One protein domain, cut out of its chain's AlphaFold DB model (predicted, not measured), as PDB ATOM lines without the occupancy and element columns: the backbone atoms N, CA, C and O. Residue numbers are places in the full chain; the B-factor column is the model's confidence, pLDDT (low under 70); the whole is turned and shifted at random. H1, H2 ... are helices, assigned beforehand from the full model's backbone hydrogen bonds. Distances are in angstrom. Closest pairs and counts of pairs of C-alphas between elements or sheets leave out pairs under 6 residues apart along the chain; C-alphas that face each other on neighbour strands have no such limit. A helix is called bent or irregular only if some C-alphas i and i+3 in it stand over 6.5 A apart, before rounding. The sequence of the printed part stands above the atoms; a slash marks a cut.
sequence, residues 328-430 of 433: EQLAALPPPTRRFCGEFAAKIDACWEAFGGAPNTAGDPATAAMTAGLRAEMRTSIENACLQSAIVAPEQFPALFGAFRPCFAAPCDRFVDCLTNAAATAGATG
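This is residues 328 to 430 of the 433 residues of an uncharacterized protein of Deltaproteobacteria bacterium (UniProt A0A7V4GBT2). Four helices make two helical hairpins, H2 with H3 and H4 with H5, joined through H2 and H4; H3, H2, H4 and H5 follow one another round an open C, with H3 and H5 apart at its two ends. The short H1 sits near one end of H2, and residues 361 to 366, at the far turn of the longer hairpin, stick out. The printed part has 103 residues with five named helices, H1 to H5 in chain order, and no named strand; its class is all helix. It is only just compact, close to loose, with a radius of gyration of the C-alphas of 15.3 A, and only just elongated, spanning 49 by 32 by 18 A.

H1, residues 328 to 332, is close to but not clearly touching H2, residues 335 to 354; their closest C-alphas, those of Leu 330 and Arg 338, are 6.4 A apart. H2 touches H3, residues 365 to 392, closest at the C-alphas of Cys 341 and Cys 386, 6.0 A apart. These two form a hairpin, running opposite ways at a shallow tilt of 23 degrees. H2 also touches H4, residues 397 to 409, the same way at a shallow tilt of 30 degrees; the closest C-alphas are those of Lys 347 and Phe 408, 6.3 A apart. H4 touches H5, residues 412 to 428, closest at the C-alphas of Ala 403 and Ala 422, 5.3 A apart. They form the second hairpin, opposite ways at a shallow tilt of 25 degrees. H2, H4 and H5 make a bundle, helices set side by side. H3 and H5 are apart. In H1, H2 and H3 every O i to N i+4 pair is within hydrogen-bond range; in H4 5 of 9 are, and in H5 11 of 13.

H1 begins at C-alpha 328, (154.349, 133.620, 214.370), and measures 6.0 A from first to last C-alpha. H2 measures 28.1 A. H3, the longest, measures 40.0 A from C-alpha 365 at (173.445, 153.465, 232.633) to C-alpha 392. H4 measures 19.3 A and is irregular, but only just: C-alphas 403 and 406 are 7.0 A apart. H5 measures 24.5 A, ends at C-alpha 428, (140.598, 162.721, 203.795), and is irregular, with C-alphas 413 and 416 7.6 A apart.

The two C-alphas farthest apart, those of Gly 363 and Gly 430, are 50.5 A apart. The printed part has no cut. The links H1 to H2, H3 to H4 and H4 to H5 are tight, and the link H2 to H3, of 10 residues, is short. The mean pLDDT of the printed part is 73.0; 34 residues are under 70, among them residues 356 to 374 and 426 to 430.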
ATOM      1  N   GLU A 328     155.207 134.482 215.185       75.25
ATOM      2  CA  GLU A 328     154.349 133.620 214.370       75.25
ATOM      3  C   GLU A 328     153.162 134.391 213.767       75.25
ATOM      4  O   GLU A 328     152.843 134.173 212.598       75.25
ATOM      5  N   GLN A 329     152.581 135.372 214.468       73.44
ATOM      6  CA  GLN A 329     151.533 136.252 213.921       73.44
ATOM      7  C   GLN A 329     152.087 137.190 212.838       73.44
ATOM      8  O   GLN A 329     151.531 137.277 211.739       73.44
ATOM      9  N   LEU A 330     153.251 137.810 213.077       68.81
ATOM     10  CA  LEU A 330     153.986 138.538 212.031       68.81
ATOM     11  C   LEU A 330     154.345 137.617 210.850       68.81
ATOM     12  O   LEU A 330     154.296 138.040 209.692       68.81
ATOM     13  N   ALA A 331     154.655 136.343 211.111       76.94
ATOM     14  CA  ALA A 331     154.904 135.336 210.083       76.94
ATOM     15  C   ALA A 331     153.632 134.735 209.440       76.94
ATOM     16  O   ALA A 331     153.753 134.051 208.415       76.94
ATOM     17  N   ALA A 332     152.438 135.036 209.954       80.56
ATOM     18  CA  ALA A 332     151.148 134.700 209.352       80.56
ATOM     19  C   ALA A 332     150.641 135.807 208.408       80.56
ATOM     20  O   ALA A 332     150.019 135.497 207.392       80.56
ATOM     21  N   LEU A 333     150.970 137.079 208.678       76.69
ATOM     22  CA  LEU A 333     150.570 138.224 207.843       76.69
ATOM     23  C   LEU A 333     150.910 138.036 206.350       76.69
ATOM     24  O   LEU A 333     152.008 137.555 206.032       76.69
ATOM     25  N   PRO A 334     150.052 138.496 205.413       79.31
ATOM     26  CA  PRO A 334     150.331 138.441 203.978       79.31
ATOM     27  C   PRO A 334     151.700 139.046 203.612       79.31
ATOM     28  O   PRO A 334     152.104 140.050 204.208       79.31
ATOM     29  N   PRO A 335     152.420 138.511 202.605       81.12
ATOM     30  CA  PRO A 335     153.742 139.008 202.215       81.12
ATOM     31  C   PRO A 335     153.884 140.532 202.006       81.12
ATOM     32  O   PRO A 335     154.891 141.067 202.475       81.12
ATOM     33  N   PRO A 336     152.948 141.269 201.358       78.31
ATOM     34  CA  PRO A 336     153.073 142.727 201.240       78.31
ATOM     35  C   PRO A 336     152.931 143.437 202.596       78.31
ATOM     36  O   PRO A 336     153.708 144.341 202.895       78.31
ATOM     37  N   THR A 337     151.998 142.986 203.433       79.00
ATOM     38  CA  THR A 337     151.733 143.510 204.779       79.00
ATOM     39  C   THR A 337     152.938 143.326 205.695       79.00
ATOM     40  O   THR A 337     153.461 144.289 206.249       79.00
ATOM     41  N   ARG A 338     153.453 142.094 205.780       82.00
ATOM     42  CA  ARG A 338     154.639 141.744 206.571       82.00
ATOM     43  C   ARG A 338     155.864 142.551 206.147       82.00
ATOM     44  O   ARG A 338     156.620 143.032 206.988       82.00
ATOM     45  N   ARG A 339     156.038 142.732 204.832       82.94
ATOM     46  CA  ARG A 339     157.103 143.565 204.270       82.94
ATOM     47  C   ARG A 339     156.959 145.030 204.689       82.94
ATOM     48  O   ARG A 339     157.970 145.634 205.023       82.94
ATOM     49  N   PHE A 340     155.745 145.584 204.709       83.12
ATOM     50  CA  PHE A 340     155.512 146.948 205.189       83.12
ATOM     51  C   PHE A 340     155.850 147.111 206.665       83.12
ATOM     52  O   PHE A 340     156.623 148.004 206.986       83.12
ATOM     53  N   CYS A 341     155.336 146.244 207.546       80.06
ATOM     54  CA  CYS A 341     155.619 146.351 208.981       80.06
ATOM     55  C   CYS A 341     157.137 146.276 209.250       80.06
ATOM     56  O   CYS A 341     157.666 147.075 210.017       80.06
ATOM     57  N   GLY A 342     157.860 145.403 208.532       83.12
ATOM     58  CA  GLY A 342     159.324 145.332 208.585       83.12
ATOM     59  C   GLY A 342     160.048 146.569 208.025       83.12
ATOM     60  O   GLY A 342     160.984 147.056 208.654       83.12
ATOM     61  N   GLU A 343     159.621 147.110 206.876       85.38
ATOM     62  CA  GLU A 343     160.174 148.358 206.310       85.38
ATOM     63  C   GLU A 343     159.885 149.575 207.219       85.38
ATOM     64  O   GLU A 343     160.735 150.457 207.345       85.38
ATOM     65  N   PHE A 344     158.743 149.595 207.917       83.19
ATOM     66  CA  PHE A 344     158.359 150.637 208.876       83.19
ATOM     67  C   PHE A 344     159.177 150.549 210.173       83.19
ATOM     68  O   PHE A 344     159.763 151.546 210.594       83.19
ATOM     69  N   ALA A 345     159.292 149.358 210.772       81.81
ATOM     70  CA  ALA A 345     160.109 149.136 211.965       81.81
ATOM     71  C   ALA A 345     161.590 149.474 211.709       81.81
ATOM     72  O   ALA A 345     162.190 150.244 212.460       81.81
ATOM     73  N   ALA A 346     162.149 149.011 210.585       85.31
ATOM     74  CA  ALA A 346     163.516 149.342 210.180       85.31
ATOM     75  C   ALA A 346     163.722 150.849 209.924       85.31
ATOM     76  O   ALA A 346     164.815 151.372 210.149       85.31
ATOM     77  N   LYS A 347     162.684 151.575 209.480       86.69
ATOM     78  CA  LYS A 347     162.742 153.035 209.340       86.69
ATOM     79  C   LYS A 347     162.803 153.738 210.696       86.69
ATOM     80  O   LYS A 347     163.569 154.690 210.831       86.69
ATOM     81  N   ILE A 348     162.046 153.267 211.690       80.25
ATOM     82  CA  ILE A 348     162.106 153.790 213.064       80.25
ATOM     83  C   ILE A 348     163.481 153.526 213.666       80.25
ATOM     84  O   ILE A 348     164.088 154.465 214.164       80.25
ATOM     85  N   ASP A 349     163.999 152.299 213.554       82.06
ATOM     86  CA  ASP A 349     165.347 151.936 214.009       82.06
ATOM     87  C   ASP A 349     166.413 152.884 213.431       82.06
ATOM     88  O   ASP A 349     167.192 153.488 214.174       82.06
ATOM     89  N   ALA A 350     166.398 153.085 212.109       84.69
ATOM     90  CA  ALA A 350     167.336 153.970 211.426       84.69
ATOM     91  C   ALA A 350     167.173 155.447 211.829       84.69
ATOM     92  O   ALA A 350     168.162 156.177 211.904       84.69
ATOM     93  N   CYS A 351     165.946 155.907 212.091       80.81
ATOM     94  CA  CYS A 351     165.701 157.280 212.526       80.81
ATOM     95  C   CYS A 351     166.045 157.514 213.996       80.81
ATOM     96  O   CYS A 351     166.603 158.560 214.316       80.81
ATOM     97  N   TRP A 352     165.801 156.533 214.862       79.38
ATOM     98  CA  TRP A 352     166.268 156.528 216.242       79.38
ATOM     99  C   TRP A 352     167.787 156.702 216.281       79.38
ATOM    100  O   TRP A 352     168.299 157.617 216.918       79.38
ATOM    101  N   GLU A 353     168.516 155.890 215.515       81.25
ATOM    102  CA  GLU A 353     169.974 155.979 215.404       81.25
ATOM    103  C   GLU A 353     170.437 157.321 214.810       81.25
ATOM    104  O   GLU A 353     171.352 157.940 215.355       81.25
ATOM    105  N   ALA A 354     169.760 157.836 213.775       78.12
ATOM    106  CA  ALA A 354     170.073 159.134 213.168       78.12
ATOM    107  C   ALA A 354     169.860 160.340 214.108       78.12
ATOM    108  O   ALA A 354     170.576 161.333 213.984       78.12
ATOM    109  N   PHE A 355     168.924 160.261 215.060       74.62
ATOM    110  CA  PHE A 355     168.709 161.292 216.084       74.62
ATOM    111  C   PHE A 355     169.711 161.233 217.254       74.62
ATOM    112  O   PHE A 355     169.599 162.020 218.192       74.62
ATOM    113  N   GLY A 356     170.701 160.333 217.219       65.19
ATOM    114  CA  GLY A 356     171.583 160.084 218.362       65.19
ATOM    115  C   GLY A 356     170.972 159.098 219.358       65.19
ATOM    116  O   GLY A 356     171.081 159.278 220.566       65.19
ATOM    117  N   GLY A 357     170.327 158.045 218.850       52.44
ATOM    118  CA  GLY A 357     169.666 156.993 219.633       52.44
ATOM    119  C   GLY A 357     170.590 156.118 220.487       52.44
ATOM    120  O   GLY A 357     170.108 155.311 221.278       52.44
ATOM    121  N   ALA A 358     171.905 156.303 220.354       50.28
ATOM    122  CA  ALA A 358     172.823 156.207 221.477       50.28
ATOM    123  C   ALA A 358     173.160 157.647 221.913       50.28
ATOM    124  O   ALA A 358     173.890 158.329 221.184       50.28
ATOM    125  N   PRO A 359     172.650 158.124 223.067       47.44
ATOM    126  CA  PRO A 359     173.071 159.402 223.628       47.44
ATOM    127  C   PRO A 359     174.587 159.408 223.864       47.44
ATOM    128  O   PRO A 359     175.240 158.362 223.829       47.44
ATOM    129  N   ASN A 360     175.157 160.557 224.231       49.69
ATOM    130  CA  ASN A 360     176.480 160.571 224.865       49.69
ATOM    131  C   ASN A 360     176.380 159.982 226.290       49.69
ATOM    132  O   ASN A 360     176.535 160.688 227.281       49.69
ATOM    133  N   THR A 361     176.134 158.671 226.390       48.31
ATOM    134  CA  THR A 361     175.985 157.858 227.614       48.31
ATOM    135  C   THR A 361     177.307 157.653 228.365       48.31
ATOM    136  O   THR A 361     177.475 156.706 229.131       48.31
ATOM    137  N   ALA A 362     178.254 158.579 228.196       48.22
ATOM    138  CA  ALA A 362     179.499 158.682 228.946       48.22
ATOM    139  C   ALA A 362     179.233 159.209 230.373       48.22
ATOM    140  O   ALA A 362     179.752 160.248 230.778       48.22
ATOM    141  N   GLY A 363     178.385 158.499 231.121       52.41
ATOM    142  CA  GLY A 363     177.964 158.861 232.471       52.41
ATOM    143  C   GLY A 363     177.000 157.849 233.087       52.41
ATOM    144  O   GLY A 363     177.369 157.170 234.041       52.41
ATOM    145  N   ASP A 364     175.781 157.748 232.549       68.25
ATOM    146  CA  ASP A 364     174.659 157.098 233.240       68.25
ATOM    147  C   ASP A 364     174.089 155.851 232.516       68.25
ATOM    148  O   ASP A 364     173.588 155.967 231.390       68.25
ATOM    149  N   PRO A 365     174.099 154.661 233.157       60.97
ATOM    150  CA  PRO A 365     173.445 153.465 232.633       60.97
ATOM    151  C   PRO A 365     171.909 153.485 232.750       60.97
ATOM    152  O   PRO A 365     171.263 152.765 231.988       60.97
ATOM    153  N   ALA A 366     171.304 154.279 233.645       60.81
ATOM    154  CA  ALA A 366     169.845 154.342 233.782       60.81
ATOM    155  C   ALA A 366     169.204 155.015 232.556       60.81
ATOM    156  O   ALA A 366     168.331 154.432 231.918       60.81
ATOM    157  N   THR A 367     169.731 156.169 232.139       59.28
ATOM    158  CA  THR A 367     169.388 156.846 230.877       59.28
ATOM    159  C   THR A 367     169.547 155.907 229.678       59.28
ATOM    160  O   THR A 367     168.685 155.874 228.801       59.28
ATOM    161  N   ALA A 368     170.619 155.106 229.631       60.00
ATOM    162  CA  ALA A 368     170.831 154.139 228.553       60.00
ATOM    163  C   ALA A 368     169.754 153.033 228.532       60.00
ATOM    164  O   ALA A 368     169.232 152.714 227.463       60.00
ATOM    165  N   ALA A 369     169.385 152.491 229.697       60.38
ATOM    166  CA  ALA A 369     168.327 151.490 229.820       60.38
ATOM    167  C   ALA A 369     166.943 152.059 229.455       60.38
ATOM    168  O   ALA A 369     166.220 151.442 228.678       60.38
ATOM    169  N   MET A 370     166.613 153.264 229.931       63.50
ATOM    170  CA  MET A 370     165.366 153.968 229.602       63.50
ATOM    171  C   MET A 370     165.259 154.266 228.098       63.50
ATOM    172  O   MET A 370     164.217 154.034 227.490       63.50
ATOM    173  N   THR A 371     166.358 154.703 227.474       62.75
ATOM    174  CA  THR A 371     166.434 154.947 226.022       62.75
ATOM    175  C   THR A 371     166.204 153.653 225.229       62.75
ATOM    176  O   THR A 371     165.480 153.653 224.235       62.75
ATOM    177  N   ALA A 372     166.780 152.529 225.670       64.81
ATOM    178  CA  ALA A 372     166.561 151.228 225.039       64.81
ATOM    179  C   ALA A 372     165.120 150.713 225.226       64.81
ATOM    180  O   ALA A 372     164.544 150.177 224.280       64.81
ATOM    181  N   GLY A 373     164.528 150.924 226.408       63.53
ATOM    182  CA  GLY A 373     163.128 150.609 226.700       63.53
ATOM    183  C   GLY A 373     162.166 151.378 225.796       63.53
ATOM    184  O   GLY A 373     161.377 150.761 225.090       63.53
ATOM    185  N   LEU A 374     162.312 152.704 225.708       63.69
ATOM    186  CA  LEU A 374     161.464 153.547 224.860       63.69
ATOM    187  C   LEU A 374     161.578 153.190 223.364       63.69
ATOM    188  O   LEU A 374     160.569 153.174 222.659       63.69
ATOM    189  N   ARG A 375     162.776 152.826 222.874       70.50
ATOM    190  CA  ARG A 375     162.951 152.286 221.509       70.50
ATOM    191  C   ARG A 375     162.154 150.991 221.311       70.50
ATOM    192  O   ARG A 375     161.524 150.822 220.268       70.50
ATOM    193  N   ALA A 376     162.194 150.082 222.285       67.31
ATOM    194  CA  ALA A 376     161.476 148.812 222.231       67.31
ATOM    195  C   ALA A 376     159.952 149.007 222.304       67.31
ATOM    196  O   ALA A 376     159.236 148.426 221.496       67.31
ATOM    197  N   GLU A 377     159.453 149.871 223.190       68.56
ATOM    198  CA  GLU A 377     158.025 150.203 223.292       68.56
ATOM    199  C   GLU A 377     157.494 150.865 222.016       68.56
ATOM    200  O   GLU A 377     156.472 150.430 221.486       68.56
ATOM    201  N   MET A 378     158.207 151.857 221.462       66.25
ATOM    202  CA  MET A 378     157.829 152.481 220.187       66.25
ATOM    203  C   MET A 378     157.790 151.466 219.043       66.25
ATOM    204  O   MET A 378     156.868 151.495 218.229       66.25
ATOM    205  N   ARG A 379     158.770 150.554 218.982       73.56
ATOM    206  CA  ARG A 379     158.794 149.467 217.999       73.56
ATOM    207  C   ARG A 379     157.576 148.556 218.159       73.56
ATOM    208  O   ARG A 379     156.821 148.397 217.205       73.56
ATOM    209  N   THR A 380     157.378 148.002 219.353       70.94
ATOM    210  CA  THR A 380     156.293 147.067 219.672       70.94
ATOM    211  C   THR A 380     154.923 147.684 219.417       70.94
ATOM    212  O   THR A 380     154.106 147.082 218.729       70.94
ATOM    213  N   SER A 381     154.684 148.912 219.888       67.69
ATOM    214  CA  SER A 381     153.433 149.645 219.663       67.69
ATOM    215  C   SER A 381     153.106 149.775 218.172       67.69
ATOM    216  O   SER A 381     151.954 149.614 217.772       67.69
ATOM    217  N   ILE A 382     154.119 149.999 217.331       69.06
ATOM    218  CA  ILE A 382     153.943 150.187 215.890       69.06
ATOM    219  C   ILE A 382     153.841 148.856 215.135       69.06
ATOM    220  O   ILE A 382     153.032 148.749 214.213       69.06
ATOM    221  N   GLU A 383     154.585 147.822 215.527       73.56
ATOM    222  CA  GLU A 383     154.414 146.469 214.983       73.56
ATOM    223  C   GLU A 383     153.014 145.913 215.349       73.56
ATOM    224  O   GLU A 383     152.336 145.364 214.476       73.56
ATOM    225  N   ASN A 384     152.508 146.189 216.561       71.75
ATOM    226  CA  ASN A 384     151.148 145.850 217.008       71.75
ATOM    227  C   ASN A 384     150.065 146.679 216.298       71.75
ATOM    228  O   ASN A 384     149.078 146.113 215.831       71.75
ATOM    229  N   ALA A 385     150.260 147.989 216.112       68.12
ATOM    230  CA  ALA A 385     149.354 148.807 215.300       68.12
ATOM    231  C   ALA A 385     149.320 148.343 213.830       68.12
ATOM    232  O   ALA A 385     148.265 148.371 213.193       68.12
ATOM    233  N   CYS A 386     150.447 147.865 213.288       72.94
ATOM    234  CA  CYS A 386     150.530 147.313 211.935       72.94
ATOM    235  C   CYS A 386     149.776 145.977 211.813       72.94
ATOM    236  O   CYS A 386     149.044 145.780 210.843       72.94
ATOM    237  N   LEU A 387     149.893 145.096 212.816       73.19
ATOM    238  CA  LEU A 387     149.107 143.861 212.940       73.19
ATOM    239  C   LEU A 387     147.606 144.145 213.046       73.19
ATOM    240  O   LEU A 387     146.842 143.632 212.233       73.19
ATOM    241  N   GLN A 388     147.181 144.994 213.986       71.44
ATOM    242  CA  GLN A 388     145.771 145.363 214.154       71.44
ATOM    243  C   GLN A 388     145.192 145.955 212.863       71.44
ATOM    244  O   GLN A 388     144.165 145.479 212.386       71.44
ATOM    245  N   SER A 389     145.885 146.908 212.227       67.56
ATOM    246  CA  SER A 389     145.451 147.487 210.942       67.56
ATOM    247  C   SER A 389     145.307 146.431 209.837       67.56
ATOM    248  O   SER A 389     144.424 146.534 208.991       67.56
ATOM    249  N   ALA A 390     146.168 145.410 209.833       70.00
ATOM    250  CA  ALA A 390     146.143 144.332 208.850       70.00
ATOM    251  C   ALA A 390     145.083 143.252 209.113       70.00
ATOM    252  O   ALA A 390     144.709 142.543 208.181       70.00
ATOM    253  N   ILE A 391     144.642 143.099 210.364       70.44
ATOM    254  CA  ILE A 391     143.639 142.113 210.788       70.44
ATOM    255  C   ILE A 391     142.230 142.714 210.708       70.44
ATOM    256  O   ILE A 391     141.318 142.055 210.218       70.44
ATOM    257  N   VAL A 392     142.062 143.961 211.158       66.81
ATOM    258  CA  VAL A 392     140.760 144.644 211.264       66.81
ATOM    259  C   VAL A 392     140.296 145.238 209.929       66.81
ATOM    260  O   VAL A 392     139.098 145.247 209.667       66.81
ATOM    261  N   ALA A 393     141.216 145.720 209.085       68.44
ATOM    262  CA  ALA A 393     140.889 146.363 207.805       68.44
ATOM    263  C   ALA A 393     141.857 145.958 206.661       68.44
ATOM    264  O   ALA A 393     142.562 146.807 206.091       68.44
ATOM    265  N   PRO A 394     141.954 144.654 206.320       70.75
ATOM    266  CA  PRO A 394     142.903 144.140 205.325       70.75
ATOM    267  C   PRO A 394     142.724 144.745 203.921       70.75
ATOM    268  O   PRO A 394     143.690 144.823 203.164       70.75
ATOM    269  N   GLU A 395     141.517 145.190 203.570       76.69
ATOM    270  CA  GLU A 395     141.188 145.903 202.326       76.69
ATOM    271  C   GLU A 395     141.573 147.393 202.328       76.69
ATOM    272  O   GLU A 395     141.879 147.934 201.265       76.69
ATOM    273  N   GLN A 396     141.643 148.048 203.493       73.00
ATOM    274  CA  GLN A 396     142.140 149.429 203.622       73.00
ATOM    275  C   GLN A 396     143.673 149.490 203.688       73.00
ATOM    276  O   GLN A 396     144.290 150.470 203.253       73.00
ATOM    277  N   PHE A 397     144.313 148.425 204.184       73.88
ATOM    278  CA  PHE A 397     145.766 148.341 204.344       73.88
ATOM    279  C   PHE A 397     146.573 148.715 203.076       73.88
ATOM    280  O   PHE A 397     147.558 149.442 203.213       73.88
ATOM    281  N   PRO A 398     146.203 148.324 201.834       76.06
ATOM    282  CA  PRO A 398     146.917 148.728 200.618       76.06
ATOM    283  C   PRO A 398     146.866 150.236 200.322       76.06
ATOM    284  O   PRO A 398     147.820 150.772 199.751       76.06
ATOM    285  N   ALA A 399     145.792 150.931 200.712       75.69
ATOM    286  CA  ALA A 399     145.668 152.380 200.545       75.69
ATOM    287  C   ALA A 399     146.539 153.128 201.567       75.69
ATOM    288  O   ALA A 399     147.331 153.993 201.187       75.69
ATOM    289  N   LEU A 400     146.481 152.716 202.839       71.56
ATOM    290  CA  LEU A 400     147.357 153.218 203.906       71.56
ATOM    291  C   LEU A 400     148.839 152.965 203.577       71.56
ATOM    292  O   LEU A 400     149.656 153.884 203.629       71.56
ATOM    293  N   PHE A 401     149.178 151.752 203.128       77.31
ATOM    294  CA  PHE A 401     150.496 151.398 202.592       77.31
ATOM    295  C   PHE A 401     150.940 152.365 201.486       77.31
ATOM    296  O   PHE A 401     152.062 152.873 201.519       77.31
ATOM    297  N   GLY A 402     150.063 152.633 200.512       79.62
ATOM    298  CA  GLY A 402     150.330 153.552 199.407       79.62
ATOM    299  C   GLY A 402     150.628 154.978 199.876       79.62
ATOM    300  O   GLY A 402     151.579 155.587 199.385       79.62
ATOM    301  N   ALA A 403     149.868 155.476 200.854       82.75
ATOM    302  CA  ALA A 403     150.038 156.807 201.432       82.75
ATOM    303  C   ALA A 403     151.323 156.942 202.269       82.75
ATOM    304  O   ALA A 403     152.021 157.948 202.154       82.75
ATOM    305  N   PHE A 404     151.673 155.938 203.082       82.44
ATOM    306  CA  PHE A 404     152.848 155.994 203.964       82.44
ATOM    307  C   PHE A 404     154.176 155.683 203.264       82.44
ATOM    308  O   PHE A 404     155.223 156.175 203.688       82.44
ATOM    309  N   ARG A 405     154.174 154.895 202.182       85.19
ATOM    310  CA  ARG A 405     155.403 154.440 201.506       85.19
ATOM    311  C   ARG A 405     156.378 155.559 201.080       85.19
ATOM    312  O   ARG A 405     157.582 155.337 201.226       85.19
ATOM    313  N   PRO A 406     155.947 156.744 200.595       87.81
ATOM    314  CA  PRO A 406     156.852 157.866 200.332       87.81
ATOM    315  C   PRO A 406     157.645 158.323 201.567       87.81
ATOM    316  O   PRO A 406     158.797 158.733 201.439       87.81
ATOM    317  N   CYS A 407     157.079 158.199 202.772       86.38
ATOM    318  CA  CYS A 407     157.708 158.663 204.007       86.38
ATOM    319  C   CYS A 407     158.913 157.816 204.436       86.38
ATOM    320  O   CYS A 407     159.820 158.335 205.083       86.38
ATOM    321  N   PHE A 408     159.024 156.559 203.996       85.56
ATOM    322  CA  PHE A 408     160.249 155.779 204.205       85.56
ATOM    323  C   PHE A 408     161.474 156.396 203.509       85.56
ATOM    324  O   PHE A 408     162.596 156.256 204.002       85.56
ATOM    325  N   ALA A 409     161.267 157.139 202.415       87.75
ATOM    326  CA  ALA A 409     162.315 157.892 201.727       87.75
ATOM    327  C   ALA A 409     162.564 159.296 202.319       87.75
ATOM    328  O   ALA A 409     163.577 159.913 201.988       87.75
ATOM    329  N   ALA A 410     161.691 159.805 203.198       87.88
ATOM    330  CA  ALA A 410     161.901 161.089 203.867       87.88
ATOM    331  C   ALA A 410     163.115 161.025 204.818       87.88
ATOM    332  O   ALA A 410     163.360 159.976 205.426       87.88
ATOM    333  N   PRO A 411     163.885 162.113 204.989       90.19
ATOM    334  CA  PRO A 411     164.905 162.175 206.029       90.19
ATOM    335  C   PRO A 411     164.231 162.188 207.413       90.19
ATOM    336  O   PRO A 411     163.051 162.516 207.546       90.19
ATOM    337  N   CYS A 412     164.952 161.746 208.442       86.44
ATOM    338  CA  CYS A 412     164.339 161.394 209.724       86.44
ATOM    339  C   CYS A 412     163.771 162.592 210.495       86.44
ATOM    340  O   CYS A 412     162.717 162.451 211.112       86.44
ATOM    341  N   ASP A 413     164.368 163.776 210.337       84.94
ATOM    342  CA  ASP A 413     163.850 165.075 210.795       84.94
ATOM    343  C   ASP A 413     162.452 165.414 210.246       84.94
ATOM    344  O   ASP A 413     161.776 166.273 210.799       84.94
ATOM    345  N   ARG A 414     162.005 164.734 209.179       86.81
ATOM    346  CA  ARG A 414     160.689 164.914 208.539       86.81
ATOM    347  C   ARG A 414     159.865 163.633 208.468       86.81
ATOM    348  O   ARG A 414     158.828 163.616 207.806       86.81
ATOM    349  N   PHE A 415     160.314 162.544 209.094       82.81
ATOM    350  CA  PHE A 415     159.616 161.262 208.997       82.81
ATOM    351  C   PHE A 415     158.242 161.328 209.673       82.81
ATOM    352  O   PHE A 415     157.249 160.952 209.054       82.81
ATOM    353  N   VAL A 416     158.175 161.892 210.885       75.25
ATOM    354  CA  VAL A 416     156.920 162.080 211.636       75.25
ATOM    355  C   VAL A 416     155.969 163.014 210.884       75.25
ATOM    356  O   VAL A 416     154.853 162.607 210.578       75.25
ATOM    357  N   ASP A 417     156.432 164.203 210.480       77.81
ATOM    358  CA  ASP A 417     155.641 165.154 209.683       77.81
ATOM    359  C   ASP A 417     155.070 164.510 208.414       77.81
ATOM    360  O   ASP A 417     153.903 164.715 208.071       77.81
ATOM    361  N   CYS A 418     155.871 163.709 207.708       86.94
ATOM    362  CA  CYS A 418     155.411 162.994 206.525       86.94
ATOM    363  C   CYS A 418     154.316 161.978 206.872       86.94
ATOM    364  O   CYS A 418     153.283 161.966 206.203       86.94
ATOM    365  N   LEU A 419     154.492 161.170 207.926       77.69
ATOM    366  CA  LEU A 419     153.471 160.221 208.381       77.69
ATOM    367  C   LEU A 419     152.166 160.929 208.772       77.69
ATOM    368  O   LEU A 419     151.098 160.481 208.362       77.69
ATOM    369  N   THR A 420     152.224 162.051 209.494       73.38
ATOM    370  CA  THR A 420     151.030 162.830 209.864       73.38
ATOM    371  C   THR A 420     150.297 163.357 208.628       73.38
ATOM    372  O   THR A 420     149.080 163.204 208.526       73.38
ATOM    373  N   ASN A 421     151.022 163.910 207.649       79.56
ATOM    374  CA  ASN A 421     150.427 164.378 206.392       79.56
ATOM    375  C   ASN A 421     149.869 163.222 205.537       79.56
ATOM    376  O   ASN A 421     148.802 163.360 204.936       79.56
ATOM    377  N   ALA A 422     150.543 162.070 205.502       78.88
ATOM    378  CA  ALA A 422     150.087 160.875 204.795       78.88
ATOM    379  C   ALA A 422     148.817 160.273 205.423       78.88
ATOM    380  O   ALA A 422     147.876 159.960 204.696       78.88
ATOM    381  N   ALA A 423     148.756 160.181 206.756       71.88
ATOM    382  CA  ALA A 423     147.572 159.733 207.491       71.88
ATOM    383  C   ALA A 423     146.381 160.676 207.265       71.88
ATOM    384  O   ALA A 423     145.287 160.219 206.938       71.88
ATOM    385  N   ALA A 424     146.608 161.992 207.364       71.69
ATOM    386  CA  ALA A 424     145.587 162.997 207.081       71.69
ATOM    387  C   ALA A 424     145.080 162.909 205.631       71.69
ATOM    388  O   ALA A 424     143.878 162.989 205.399       71.69
ATOM    389  N   THR A 425     145.975 162.675 204.664       75.50
ATOM    390  CA  THR A 425     145.600 162.496 203.251       75.50
ATOM    391  C   THR A 425     144.772 161.228 203.045       75.50
ATOM    392  O   THR A 425     143.723 161.296 202.414       75.50
ATOM    393  N   ALA A 426     145.195 160.089 203.606       68.88
ATOM    394  CA  ALA A 426     144.477 158.819 203.486       68.88
ATOM    395  C   ALA A 426     143.072 158.885 204.113       68.88
ATOM    396  O   ALA A 426     142.096 158.476 203.483       68.88
ATOM    397  N   GLY A 427     142.951 159.473 205.310       62.88
ATOM    398  CA  GLY A 427     141.660 159.717 205.956       62.88
ATOM    399  C   GLY A 427     140.768 160.671 205.154       62.88
ATOM    400  O   GLY A 427     139.589 160.388 204.958       62.88
ATOM    401  N   ALA A 428     141.332 161.759 204.620       52.59
ATOM    402  CA  ALA A 428     140.598 162.721 203.795       52.59
ATOM    403  C   ALA A 428     140.161 162.158 202.430       52.59
ATOM    404  O   ALA A 428     139.161 162.618 201.884       52.59
ATOM    405  N   THR A 429     140.863 161.160 201.876       53.03
ATOM    406  CA  THR A 429     140.434 160.492 200.634       53.03
ATOM    407  C   THR A 429     139.217 159.583 200.797       53.03
ATOM    408  O   THR A 429     138.682 159.159 199.777       53.03
ATOM    409  N   GLY A 430     138.771 159.302 202.030       48.16
ATOM    410  CA  GLY A 430     137.479 158.668 202.308       48.16
ATOM    411  C   GLY A 430     137.228 157.403 201.488       48.16
ATOM    412  O   GLY A 430     136.284 157.367 200.701       48.16
TER     413      GLY A 430